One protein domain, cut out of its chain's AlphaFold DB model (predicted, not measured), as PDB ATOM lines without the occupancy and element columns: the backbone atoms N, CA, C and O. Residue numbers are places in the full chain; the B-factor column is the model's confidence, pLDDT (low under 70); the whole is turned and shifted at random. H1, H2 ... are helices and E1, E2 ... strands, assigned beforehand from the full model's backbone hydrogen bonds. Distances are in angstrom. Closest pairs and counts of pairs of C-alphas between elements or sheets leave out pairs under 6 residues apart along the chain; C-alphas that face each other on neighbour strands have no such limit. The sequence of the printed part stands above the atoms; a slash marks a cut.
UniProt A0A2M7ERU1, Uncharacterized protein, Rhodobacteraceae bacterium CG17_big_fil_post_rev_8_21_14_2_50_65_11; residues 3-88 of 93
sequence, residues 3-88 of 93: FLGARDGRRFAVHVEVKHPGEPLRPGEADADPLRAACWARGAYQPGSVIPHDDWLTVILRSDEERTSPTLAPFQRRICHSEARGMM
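AT A GLANCE: This is residues 3 to 88 of the 93 residues of an uncharacterized protein of Rhodobacteraceae bacterium CG17_big_fil_post_rev_8_21_14_2_50_65_11 (UniProt A0A2M7ERU1). What is the shape? A curled, twisted sheet of four strands has the helix H1 lengthwise over one face, in two layers, while the short helix H2 follows E4 at one end and only grazes the sheet. What is printed? The printed part has 86 residues with two named helices and four named strands, in the order E1 E2 H1 E3 E4 H2; the sheet is mixed, in the order E1, E2, E3, E4. The class is mixed, helices and strands, with under half of the residues in named elements; the whole is only just compact, close to loose, with a radius of gyration of the C-alphas of 14.2 A and spans of 39 by 30 by 20 A.

HOW THE PARTS SIT: How does it begin? E1, residues 3 to 5, and E2, residues 11 to 18, form an antiparallel hairpin at 159 degrees, with N 4 and O 12 2.8 A apart. What follows? H1, residues 29 to 40, lies between E2 and E3, residues 55 to 62, in a strand-helix-strand unit, two parallel neighbour strands with a helix between in the chain; its crossover is right-handed, and the strands stand at 17 degrees, with N 15 and O 57 2.8 A apart. H1 is over E2 and E3 at a height over the sheet of 9.1 A, along the strands, and its closest C-alphas to E3 are those of Pro 34 and Thr 58, 6.2 A apart. How does it end? E4, residues 77 to 80, is parallel to E3 at 20 degrees, with N 79 and O 60 2.8 A apart. H2, residues 81 to 87, only grazes the sheet with residues 81 to 84 and is apart from H1. What of the helix backbones? O i to N i+4 pairs are within hydrogen-bond range in 7 of 8 cases in H1 and 1 of 3 in H2, where 4 of 4 O i to N i+3 pairs are.

IN THESE COORDINATES: Where does E1 begin? C-alpha 3 is at (14.458, 22.799, -48.253). How long are the longer elements? From first to last C-alpha E2 measures 22.4 A, H1 16.2 A and E3 23.6 A. Where does H2 end? C-alpha 87 is at (28.578, 9.153, -44.712).

THE WHOLE: How far does it reach? The two C-alphas farthest apart, those of Asp 8 and Gly 22, are 42.1 A apart. Which links are long? Those from H1 to E3 and from E3 to E4, 14 residues each. Is it unbroken and confident? The printed part has no cut, and no printed residue is under 70 in pLDDT.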
ATOM      1  N   PHE A   3      15.857  22.613 -48.642       93.75
ATOM      2  CA  PHE A   3      14.458  22.799 -48.253       93.75
ATOM      3  C   PHE A   3      13.710  21.476 -48.355       93.75
ATOM      4  O   PHE A   3      13.756  20.810 -49.388       93.75
ATOM      5  N   LEU A   4      13.005  21.112 -47.289       95.62
ATOM      6  CA  LEU A   4      12.185  19.911 -47.204       95.62
ATOM      7  C   LEU A   4      10.717  20.332 -47.141       95.62
ATOM      8  O   LEU A   4      10.329  21.104 -46.265       95.62
ATOM      9  N   GLY A   5       9.907  19.852 -48.081       95.44
ATOM     10  CA  GLY A   5       8.464  20.093 -48.089       95.44
ATOM     11  C   GLY A   5       7.722  19.037 -47.275       95.44
ATOM     12  O   GLY A   5       7.932  17.840 -47.475       95.44
ATOM     13  N   ALA A   6       6.835  19.474 -46.389       93.81
ATOM     14  CA  ALA A   6       5.892  18.616 -45.689       93.81
ATOM     15  C   ALA A   6       4.572  18.497 -46.473       93.81
ATOM     16  O   ALA A   6       4.239  19.332 -47.317       93.81
ATOM     17  N   ARG A   7       3.800  17.434 -46.199       94.06
ATOM     18  CA  ARG A   7       2.527  17.158 -46.896       94.06
ATOM     19  C   ARG A   7       1.453  18.224 -46.658       94.06
ATOM     20  O   ARG A   7       0.559  18.359 -47.481       94.06
ATOM     21  N   ASP A   8       1.543  18.958 -45.555       94.88
ATOM     22  CA  ASP A   8       0.647  20.062 -45.193       94.88
ATOM     23  C   ASP A   8       1.038  21.400 -45.852       94.88
ATOM     24  O   ASP A   8       0.412  22.426 -45.598       94.88
ATOM     25  N   GLY A   9       2.066  21.400 -46.708       93.06
ATOM     26  CA  GLY A   9       2.559  22.590 -47.397       93.06
ATOM     27  C   GLY A   9       3.583  23.405 -46.606       93.06
ATOM     28  O   GLY A   9       4.093  24.392 -47.148       93.06
ATOM     29  N   ARG A  10       3.932  23.003 -45.374       94.62
ATOM     30  CA  ARG A  10       5.033  23.623 -44.625       94.62
ATOM     31  C   ARG A  10       6.376  23.294 -45.261       94.62
ATOM     32  O   ARG A  10       6.552  22.240 -45.876       94.62
ATOM     33  N   ARG A  11       7.348  24.188 -45.098       95.75
ATOM     34  CA  ARG A  11       8.731  23.951 -45.524       95.75
ATOM     35  C   ARG A  11       9.695  24.081 -44.358       95.75
ATOM     36  O   ARG A  11       9.626  25.038 -43.597       95.75
ATOM     37  N   PHE A  12      10.622  23.139 -44.283       94.75
ATOM     38  CA  PHE A  12      11.711  23.123 -43.320       94.75
ATOM     39  C   PHE A  12      13.033  23.422 -44.031       94.75
ATOM     40  O   PHE A  12      13.373  22.734 -44.998       94.75
ATOM     41  N   ALA A  13      13.779  24.428 -43.577       95.31
ATOM     42  CA  ALA A  13      15.077  24.783 -44.140       95.31
ATOM     43  C   ALA A  13      16.241  24.203 -43.327       95.31
ATOM     44  O   ALA A  13      16.265  24.253 -42.101       95.31
ATOM     45  N   VAL A  14      17.261  23.703 -44.018       94.62
ATOM     46  CA  VAL A  14      18.541  23.314 -43.420       94.62
ATOM     47  C   VAL A  14      19.615  24.268 -43.922       94.62
ATOM     48  O   VAL A  14      19.993  24.260 -45.101       94.62
ATOM     49  N   HIS A  15      20.106  25.101 -43.016       93.69
ATOM     50  CA  HIS A  15      21.219  26.011 -43.227       93.69
ATOM     51  C   HIS A  15      22.498  25.258 -42.893       93.69
ATOM     52  O   HIS A  15      22.657  24.792 -41.771       93.69
ATOM     53  N   VAL A  16      23.375  25.090 -43.877       91.69
ATOM     54  CA  VAL A  16      24.620  24.338 -43.709       91.69
ATOM     55  C   VAL A  16      25.774  25.288 -43.963       91.69
ATOM     56  O   VAL A  16      25.887  25.800 -45.077       91.69
ATOM     57  N   GLU A  17      26.600  25.488 -42.945       91.62
ATOM     58  CA  GLU A  17      27.909  26.127 -43.042       91.62
ATOM     59  C   GLU A  17      28.982  25.036 -43.065       91.62
ATOM     60  O   GLU A  17      28.914  24.056 -42.315       91.62
ATOM     61  N   VAL A  18      29.975  25.189 -43.936       91.50
ATOM     62  CA  VAL A  18      31.091  24.248 -44.061       91.50
ATOM     63  C   VAL A  18      32.378  25.026 -43.874       91.50
ATOM     64  O   VAL A  18      32.654  25.941 -44.644       91.50
ATOM     65  N   LYS A  19      33.163  24.646 -42.869       91.19
ATOM     66  CA  LYS A  19      34.522  25.146 -42.662       91.19
ATOM     67  C   LYS A  19      35.514  24.079 -43.076       91.19
ATOM     68  O   LYS A  19      35.347  22.913 -42.719       91.19
ATOM     69  N   HIS A  20      36.535  24.472 -43.826       87.38
ATOM     70  CA  HIS A  20      37.632  23.573 -44.167       87.38
ATOM     71  C   HIS A  20      38.500  23.252 -42.938       87.38
ATOM     72  O   HIS A  20      38.510  24.018 -41.968       87.38
ATOM     73  N   PRO A  21      39.277  22.152 -42.961       82.25
ATOM     74  CA  PRO A  21      40.277  21.903 -41.929       82.25
ATOM     75  C   PRO A  21      41.222  23.106 -41.782       82.25
ATOM     76  O   PRO A  21      41.831  23.550 -42.753       82.25
ATOM     77  N   GLY A  22      41.323  23.648 -40.566       82.12
ATOM     78  CA  GLY A  22      42.144  24.826 -40.265       82.12
ATOM     79  C   GLY A  22      41.514  26.180 -40.612       82.12
ATOM     80  O   GLY A  22      42.135  27.207 -40.347       82.12
ATOM     81  N   GLU A  23      40.298  26.218 -41.164       86.19
ATOM     82  CA  GLU A  23      39.560  27.464 -41.378       86.19
ATOM     83  C   GLU A  23      38.851  27.892 -40.079       86.19
ATOM     84  O   GLU A  23      37.926  27.207 -39.628       86.19
ATOM     85  N   PRO A  24      39.247  29.017 -39.453       83.44
ATOM     86  CA  PRO A  24      38.623  29.459 -38.217       83.44
ATOM     87  C   PRO A  24      37.240  30.065 -38.477       83.44
ATOM     88  O   PRO A  24      37.018  30.752 -39.475       83.44
ATOM     89  N   LEU A  25      36.332  29.902 -37.512       84.38
ATOM     90  CA  LEU A  25      35.131  30.732 -37.429       84.38
ATOM     91  C   LEU A  25      35.528  32.166 -37.080       84.38
ATOM     92  O   LEU A  25      36.191  32.412 -36.068       84.38
ATOM     93  N   ARG A  26      35.099  33.124 -37.898       84.56
ATOM     94  CA  ARG A  26      35.300  34.542 -37.596       84.56
ATOM     95  C   ARG A  26      34.337  34.975 -36.484       84.56
ATOM     96  O   ARG A  26      33.238  34.424 -36.369       84.56
ATOM     97  N   PRO A  27      34.711  35.979 -35.672       80.81
ATOM     98  CA  PRO A  27      33.814  36.530 -34.663       80.81
ATOM     99  C   PRO A  27      32.450  36.904 -35.260       80.81
ATOM    100  O   PRO A  27      32.382  37.626 -36.252       80.81
ATOM    101  N   GLY A  28      31.374  36.390 -34.661       82.38
ATOM    102  CA  GLY A  28      29.992  36.639 -35.083       82.38
ATOM    103  C   GLY A  28      29.459  35.750 -36.214       82.38
ATOM    104  O   GLY A  28      28.257  35.781 -36.463       82.38
ATOM    105  N   GLU A  29      30.282  34.923 -36.877       85.12
ATOM    106  CA  GLU A  29      29.786  34.010 -37.927       85.12
ATOM    107  C   GLU A  29      28.810  32.974 -37.370       85.12
ATOM    108  O   GLU A  29      27.757  32.736 -37.960       85.12
ATOM    109  N   ALA A  30      29.127  32.408 -36.203       84.62
ATOM    110  CA  ALA A  30      28.293  31.390 -35.580       84.62
ATOM    111  C   ALA A  30      26.910  31.922 -35.175       84.62
ATOM    112  O   ALA A  30      25.911  31.229 -35.346       84.62
ATOM    113  N   ASP A  31      26.840  33.161 -34.685       85.81
ATOM    114  CA  ASP A  31      25.579  33.801 -34.293       85.81
ATOM    115  C   ASP A  31      24.773  34.287 -35.506       85.81
ATOM    116  O   ASP A  31      23.540  34.331 -35.475       85.81
ATOM    117  N   ALA A  32      25.460  34.637 -36.599       85.81
ATOM    118  CA  ALA A  32      24.820  35.134 -37.807       85.81
ATOM    119  C   ALA A  32      23.972  34.064 -38.504       85.81
ATOM    120  O   ALA A  32      22.962  34.408 -39.116       85.81
ATOM    121  N   ASP A  33      24.340  32.783 -38.430       84.06
ATOM    122  CA  ASP A  33      23.606  31.727 -39.132       84.06
ATOM    123  C   ASP A  33      22.184  31.502 -38.609       84.06
ATOM    124  O   ASP A  33      21.248  31.572 -39.413       84.06
ATOM    125  N   PRO A  34      21.967  31.298 -37.297       84.31
ATOM    126  CA  PRO A  34      20.619  31.205 -36.741       84.31
ATOM    127  C   PRO A  34      19.806  32.477 -36.977       84.31
ATOM    128  O   PRO A  34      18.616  32.401 -37.281       84.31
ATOM    129  N   LEU A  35      20.448  33.649 -36.899       85.75
ATOM    130  CA  LEU A  35      19.787  34.922 -37.172       85.75
ATOM    131  C   LEU A  35      19.321  35.011 -38.631       85.75
ATOM    132  O   LEU A  35      18.171  35.363 -38.887       85.75
ATOM    133  N   ARG A  36      20.182  34.653 -39.592       85.56
ATOM    134  CA  ARG A  36      19.819  34.597 -41.017       85.56
ATOM    135  C   ARG A  36      18.694  33.603 -41.259       85.56
ATOM    136  O   ARG A  36      17.754  33.942 -41.967       85.56
ATOM    137  N   ALA A  37      18.763  32.416 -40.663       86.31
ATOM    138  CA  ALA A  37      17.717  31.408 -40.796       86.31
ATOM    139  C   ALA A  37      16.360  31.928 -40.305       86.31
ATOM    140  O   ALA A  37      15.374  31.863 -41.036       86.31
ATOM    141  N   ALA A  38      16.333  32.579 -39.141       86.19
ATOM    142  CA  ALA A  38      15.127  33.211 -38.622       86.19
ATOM    143  C   ALA A  38      14.611  34.346 -39.523       86.19
ATOM    144  O   ALA A  38      13.426  34.381 -39.854       86.19
ATOM    145  N   CYS A  39      15.481  35.266 -39.951       87.94
ATOM    146  CA  CYS A  39      15.088  36.398 -40.795       87.94
ATOM    147  C   CYS A  39      14.621  35.976 -42.195       87.94
ATOM    148  O   CYS A  39      13.830  36.688 -42.814       87.94
ATOM    149  N   TRP A  40      15.115  34.847 -42.708       89.62
ATOM    150  CA  TRP A  40      14.819  34.368 -44.058       89.62
ATOM    151  C   TRP A  40      13.663  33.360 -44.126       89.62
ATOM    152  O   TRP A  40      13.319  32.941 -45.230       89.62
ATOM    153  N   ALA A  41      13.065  32.985 -42.990       85.56
ATOM    154  CA  ALA A  41      11.928  32.069 -42.918       85.56
ATOM    155  C   ALA A  41      10.737  32.575 -43.743       85.56
ATOM    156  O   ALA A  41      10.473  32.087 -44.844       85.56
ATOM    157  N   ARG A  42      10.055  33.615 -43.267       81.81
ATOM    158  CA  ARG A  42       9.032  34.362 -44.010       81.81
ATOM    159  C   ARG A  42       8.990  35.788 -43.481       81.81
ATOM    160  O   ARG A  42       9.063  35.994 -42.273       81.81
ATOM    161  N   GLY A  43       8.803  36.769 -44.361       81.94
ATOM    162  CA  GLY A  43       8.513  38.148 -43.960       81.94
ATOM    163  C   GLY A  43       9.347  39.200 -44.683       81.94
ATOM    164  O   GLY A  43       9.917  38.948 -45.738       81.94
ATOM    165  N   ALA A  44       9.404  40.399 -44.098       82.75
ATOM    166  CA  ALA A  44       9.984  41.590 -44.728       82.75
ATOM    167  C   ALA A  44      11.496  41.493 -45.007       82.75
ATOM    168  O   ALA A  44      12.005  42.212 -45.860       82.75
ATOM    169  N   TYR A  45      12.205  40.612 -44.298       85.88
ATOM    170  CA  TYR A  45      13.657  40.433 -44.418       85.88
ATOM    171  C   TYR A  45      14.055  39.234 -45.281       85.88
ATOM    172  O   TYR A  45      15.242  38.930 -45.402       85.88
ATOM    173  N   GLN A  46      13.080  38.550 -45.878       87.19
ATOM    174  CA  GLN A  46      13.342  37.403 -46.725       87.19
ATOM    175  C   GLN A  46      13.911  37.858 -48.081       87.19
ATOM    176  O   GLN A  46      13.238  38.591 -48.813       87.19
ATOM    177  N   PRO A  47      15.110  37.396 -48.478       87.44
ATOM    178  CA  PRO A  47      15.627  37.661 -49.812       87.44
ATOM    179  C   PRO A  47      14.752  36.984 -50.870       87.44
ATOM    180  O   PRO A  47      14.373  35.824 -50.714       87.44
ATOM    181  N   GLY A  48      14.502  37.658 -51.996       88.56
ATOM    182  CA  GLY A  48      13.716  37.085 -53.100       88.56
ATOM    183  C   GLY A  48      14.329  35.821 -53.724       88.56
ATOM    184  O   GLY A  48      13.632  35.062 -54.388       88.56
ATOM    185  N   SER A  49      15.620  35.575 -53.489       89.44
ATOM    186  CA  SER A  49      16.341  34.369 -53.913       89.44
ATOM    187  C   SER A  49      16.213  33.187 -52.944       89.44
ATOM    188  O   SER A  49      16.667  32.090 -53.267       89.44
ATOM    189  N   VAL A  50      15.622  33.382 -51.761       88.94
ATOM    190  CA  VAL A  50      15.476  32.343 -50.736       88.94
ATOM    191  C   VAL A  50      14.045  31.822 -50.738       88.94
ATOM    192  O   VAL A  50      13.089  32.595 -50.690       88.94
ATOM    193  N   ILE A  51      13.886  30.499 -50.774       90.88
ATOM    194  CA  ILE A  51      12.569  29.861 -50.708       90.88
ATOM    195  C   ILE A  51      11.958  30.125 -49.316       90.88
ATOM    196  O   ILE A  51      12.610  29.828 -48.311       90.88
ATOM    197  N   PRO A  52      10.712  30.640 -49.231       92.06
ATOM    198  CA  PRO A  52      10.062  30.856 -47.944       92.06
ATOM    199  C   PRO A  52       9.869  29.533 -47.208       92.06
ATOM    200  O   PRO A  52       9.394  28.559 -47.809       92.06
ATOM    201  N   HIS A  53      10.187  29.521 -45.920       94.25
ATOM    202  CA  HIS A  53      10.122  28.363 -45.041       94.25
ATOM    203  C   HIS A  53       9.556  28.710 -43.664       94.25
ATOM    204  O   HIS A  53       9.573  29.854 -43.233       94.25
ATOM    205  N   ASP A  54       8.997  27.717 -42.991       93.75
ATOM    206  CA  ASP A  54       8.251  27.889 -41.742       93.75
ATOM    207  C   ASP A  54       9.125  27.584 -40.524       93.75
ATOM    208  O   ASP A  54       9.018  28.237 -39.491       93.75
ATOM    209  N   ASP A  55      10.031  26.622 -40.682       93.38
ATOM    210  CA  ASP A  55      10.918  26.122 -39.641       93.38
ATOM    211  C   ASP A  55      12.322  25.925 -40.214       93.38
ATOM    212  O   ASP A  55      12.489  25.743 -41.425       93.38
ATOM    213  N   TRP A  56      13.341  25.927 -39.359       94.44
ATOM    214  CA  TRP A  56      14.724  25.803 -39.807       94.44
ATOM    215  C   TRP A  56      15.636  25.107 -38.795       94.44
ATOM    216  O   TRP A  56      15.332  24.989 -37.610       94.44
ATOM    217  N   LEU A  57      16.782  24.657 -39.299       95.00
ATOM    218  CA  LEU A  57      17.899  24.084 -38.557       95.00
ATOM    219  C   LEU A  57      19.208  24.659 -39.094       95.00
ATOM    220  O   LEU A  57      19.402  24.698 -40.310       95.00
ATOM    221  N   THR A  58      20.130  25.029 -38.206       95.00
ATOM    222  CA  THR A  58      21.513  25.336 -38.574       95.00
ATOM    223  C   THR A  58      22.429  24.153 -38.276       95.00
ATOM    224  O   THR A  58      22.385  23.510 -37.220       95.00
ATOM    225  N   VAL A  59      23.274  23.858 -39.255       93.94
ATOM    226  CA  VAL A  59      24.247  22.776 -39.248       93.94
ATOM    227  C   VAL A  59      25.601  23.375 -39.577       93.94
ATOM    228  O   VAL A  59      25.724  24.107 -40.554       93.94
ATOM    229  N   ILE A  60      26.619  23.017 -38.805       93.38
ATOM    230  CA  ILE A  60      28.010  23.293 -39.165       93.38
ATOM    231  C   ILE A  60      28.770  21.991 -39.385       93.38
ATOM    232  O   ILE A  60      28.679  21.067 -38.571       93.38
ATOM    233  N   LEU A  61      29.522  21.931 -40.479       92.75
ATOM    234  CA  LEU A  61      30.487  20.880 -40.778       92.75
ATOM    235  C   LEU A  61      31.897  21.455 -40.619       92.75
ATOM    236  O   LEU A  61      32.216  22.459 -41.255       92.75
ATOM    237  N   ARG A  62      32.722  20.851 -39.758       91.19
ATOM    238  CA  ARG A  62      34.067  21.365 -39.446       91.19
ATOM    239  C   ARG A  62      35.061  20.285 -38.997       91.19
ATOM    240  O   ARG A  62      34.725  19.105 -38.939       91.19
ATOM    241  N   SER A  63      36.262  20.716 -38.627       87.75
ATOM    242  CA  SER A  63      37.323  19.928 -37.988       87.75
ATOM    243  C   SER A  63      36.910  19.276 -36.652       87.75
ATOM    244  O   SER A  63      36.055  19.772 -35.913       87.75
ATOM    245  N   ASP A  64      37.529  18.140 -36.333       86.06
ATOM    246  CA  ASP A  64      37.251  17.353 -35.128       86.06
ATOM    247  C   ASP A  64      37.764  18.027 -33.848       86.06
ATOM    248  O   ASP A  64      37.131  17.943 -32.792       86.06
ATOM    249  N   GLU A  65      38.879  18.750 -33.951       84.31
ATOM    250  CA  GLU A  65      39.564  19.424 -32.844       84.31
ATOM    251  C   GLU A  65      38.676  20.467 -32.159       84.31
ATOM    252  O   GLU A  65      38.848  20.786 -30.984       84.31
ATOM    253  N   GLU A  66      37.693  20.994 -32.883       80.88
ATOM    254  CA  GLU A  66      36.883  22.116 -32.436       80.88
ATOM    255  C   GLU A  66      35.421  21.730 -32.173       80.88
ATOM    256  O   GLU A  66      34.560  22.596 -31.982       80.88
ATOM    257  N   ARG A  67      35.131  20.423 -32.117       82.25
ATOM    258  CA  ARG A  67      33.795  19.852 -31.883       82.25
ATOM    259  C   ARG A  67      33.097  20.409 -30.641       82.25
ATOM    260  O   ARG A  67      31.881  20.610 -30.643       82.25
ATOM    261  N   THR A  68      33.859  20.645 -29.576       83.94
ATOM    262  CA  THR A  68      33.360  21.121 -28.276       83.94
ATOM    263  C   THR A  68      33.525  22.626 -28.087       83.94
ATOM    264  O   THR A  68      33.301  23.122 -26.985       83.94
ATOM    265  N   SER A  69      33.914  23.368 -29.132       86.75
ATOM    266  CA  SER A  69      34.103  24.814 -29.028       86.75
ATOM    267  C   SER A  69      32.795  25.503 -28.605       86.75
ATOM    268  O   SER A  69      31.765  25.301 -29.258       86.75
ATOM    269  N   PRO A  70      32.806  26.346 -27.550       87.31
ATOM    270  CA  PRO A  70      31.621  27.085 -27.107       87.31
ATOM    271  C   PRO A  70      31.037  27.994 -28.189       87.31
ATOM    272  O   PRO A  70      29.832  28.224 -28.215       87.31
ATOM    273  N   THR A  71      31.873  28.453 -29.124       87.50
ATOM    274  CA  THR A  71      31.450  29.260 -30.281       87.50
ATOM    275  C   THR A  71      30.446  28.535 -31.179       87.50
ATOM    276  O   THR A  71      29.740  29.177 -31.940       87.50
ATOM    277  N   LEU A  72      30.333  27.207 -31.072       88.19
ATOM    278  CA  LEU A  72      29.367  26.407 -31.823       88.19
ATOM    279  C   LEU A  72      28.008  26.268 -31.142       88.19
ATOM    280  O   LEU A  72      27.122  25.621 -31.702       88.19
ATOM    281  N   ALA A  73      27.840  26.820 -29.937       89.81
ATOM    282  CA  ALA A  73      26.570  26.814 -29.215       89.81
ATOM    283  C   ALA A  73      25.357  27.193 -30.089       89.81
ATOM    284  O   ALA A  73      24.345  26.499 -29.973       89.81
ATOM    285  N   PRO A  74      25.451  28.181 -31.002       90.75
ATOM    286  CA  PRO A  74      24.317  28.584 -31.832       90.75
ATOM    287  C   PRO A  74      23.879  27.547 -32.884       90.75
ATOM    288  O   PRO A  74      22.737  27.589 -33.338       90.75
ATOM    289  N   PHE A  75      24.747  26.603 -33.271       91.56
ATOM    290  CA  PHE A  75      24.397  25.539 -34.219       91.56
ATOM    291  C   PHE A  75      23.709  24.373 -33.509       91.56
ATOM    292  O   PHE A  75      24.300  23.758 -32.611       91.56
ATOM    293  N   GLN A  76      22.493  24.013 -33.943       93.69
ATOM    294  CA  GLN A  76      21.773  22.882 -33.339       93.69
ATOM    295  C   GLN A  76      22.338  21.527 -33.787       93.69
ATOM    296  O   GLN A  76      22.214  20.544 -33.055       93.69
ATOM    297  N   ARG A  77      23.003  21.453 -34.950       93.38
ATOM    298  CA  ARG A  77      23.773  20.268 -35.354       93.38
ATOM    299  C   ARG A  77      25.209  20.630 -35.710       93.38
ATOM    300  O   ARG A  77      25.479  21.569 -36.447       93.38
ATOM    301  N   ARG A  78      26.142  19.831 -35.199       93.25
ATOM    302  CA  ARG A  78      27.583  19.948 -35.446       93.25
ATOM    303  C   ARG A  78      28.060  18.613 -35.990       93.25
ATOM    304  O   ARG A  78      27.818  17.593 -35.341       93.25
ATOM    305  N   ILE A  79      28.661  18.619 -37.168       93.12
ATOM    306  CA  ILE A  79      29.194  17.443 -37.858       93.12
ATOM    307  C   ILE A  79      30.699  17.647 -37.993       93.12
ATOM    308  O   ILE A  79      31.155  18.729 -38.357       93.12
ATOM    309  N   CYS A  80      31.475  16.622 -37.666       92.19
ATOM    310  CA  CYS A  80      32.923  16.658 -37.856       92.19
ATOM    311  C   CYS A  80      33.298  16.053 -39.215       92.19
ATOM    312  O   CYS A  80      32.558  15.222 -39.748       92.19
ATOM    313  N   HIS A  81      34.444  16.429 -39.781       91.38
ATOM    314  CA  HIS A  81      34.931  15.830 -41.024       91.38
ATOM    315  C   HIS A  81      35.090  14.310 -40.900       91.38
ATOM    316  O   HIS A  81      34.721  13.600 -41.834       91.38
ATOM    317  N   SER A  82      35.541  13.793 -39.750       90.31
ATOM    318  CA  SER A  82      35.578  12.346 -39.498       90.31
ATOM    319  C   SER A  82      34.203  11.671 -39.637       90.31
ATOM    320  O   SER A  82      34.093  10.615 -40.260       90.31
ATOM    321  N   GLU A  83      33.145  12.304 -39.123       92.25
ATOM    322  CA  GLU A  83      31.763  11.827 -39.220       92.25
ATOM    323  C   GLU A  83      31.278  11.876 -40.675       92.25
ATOM    324  O   GLU A  83      30.743  10.890 -41.181       92.25
ATOM    325  N   ALA A  84      31.547  12.977 -41.384       91.62
ATOM    326  CA  ALA A  84      31.182  13.138 -42.790       91.62
ATOM    327  C   ALA A  84      31.845  12.085 -43.699       91.62
ATOM    328  O   ALA A  84      31.192  11.566 -44.605       91.62
ATOM    329  N   ARG A  85      33.101  11.695 -43.427       90.50
ATOM    330  CA  ARG A  85      33.785  10.606 -44.156       90.50
ATOM    331  C   ARG A  85      33.066   9.263 -44.029       90.50
ATOM    332  O   ARG A  85      33.091   8.477 -44.970       90.50
ATOM    333  N   GLY A  86      32.407   9.001 -42.900       89.75
ATOM    334  CA  GLY A  86      31.593   7.796 -42.715       89.75
ATOM    335  C   GLY A  86      30.295   7.797 -43.532       89.75
ATOM    336  O   GLY A  86      29.710   6.738 -43.747       89.75
ATOM    337  N   MET A  87      29.845   8.969 -43.992       90.56
ATOM    338  CA  MET A  87      28.578   9.153 -44.712       90.56
ATOM    339  C   MET A  87      28.771   9.348 -46.222       90.56
ATOM    340  O   MET A  87      27.874   9.028 -46.999       90.56
ATOM    341  N   MET A  88      29.918   9.888 -46.641       87.81
ATOM    342  CA  MET A  88      30.196  10.289 -48.019       87.81
ATOM    343  C   MET A  88      31.491   9.664 -48.534       87.81
ATOM    344  O   MET A  88      32.586   9.982 -48.068       87.81
TER     345      MET A  88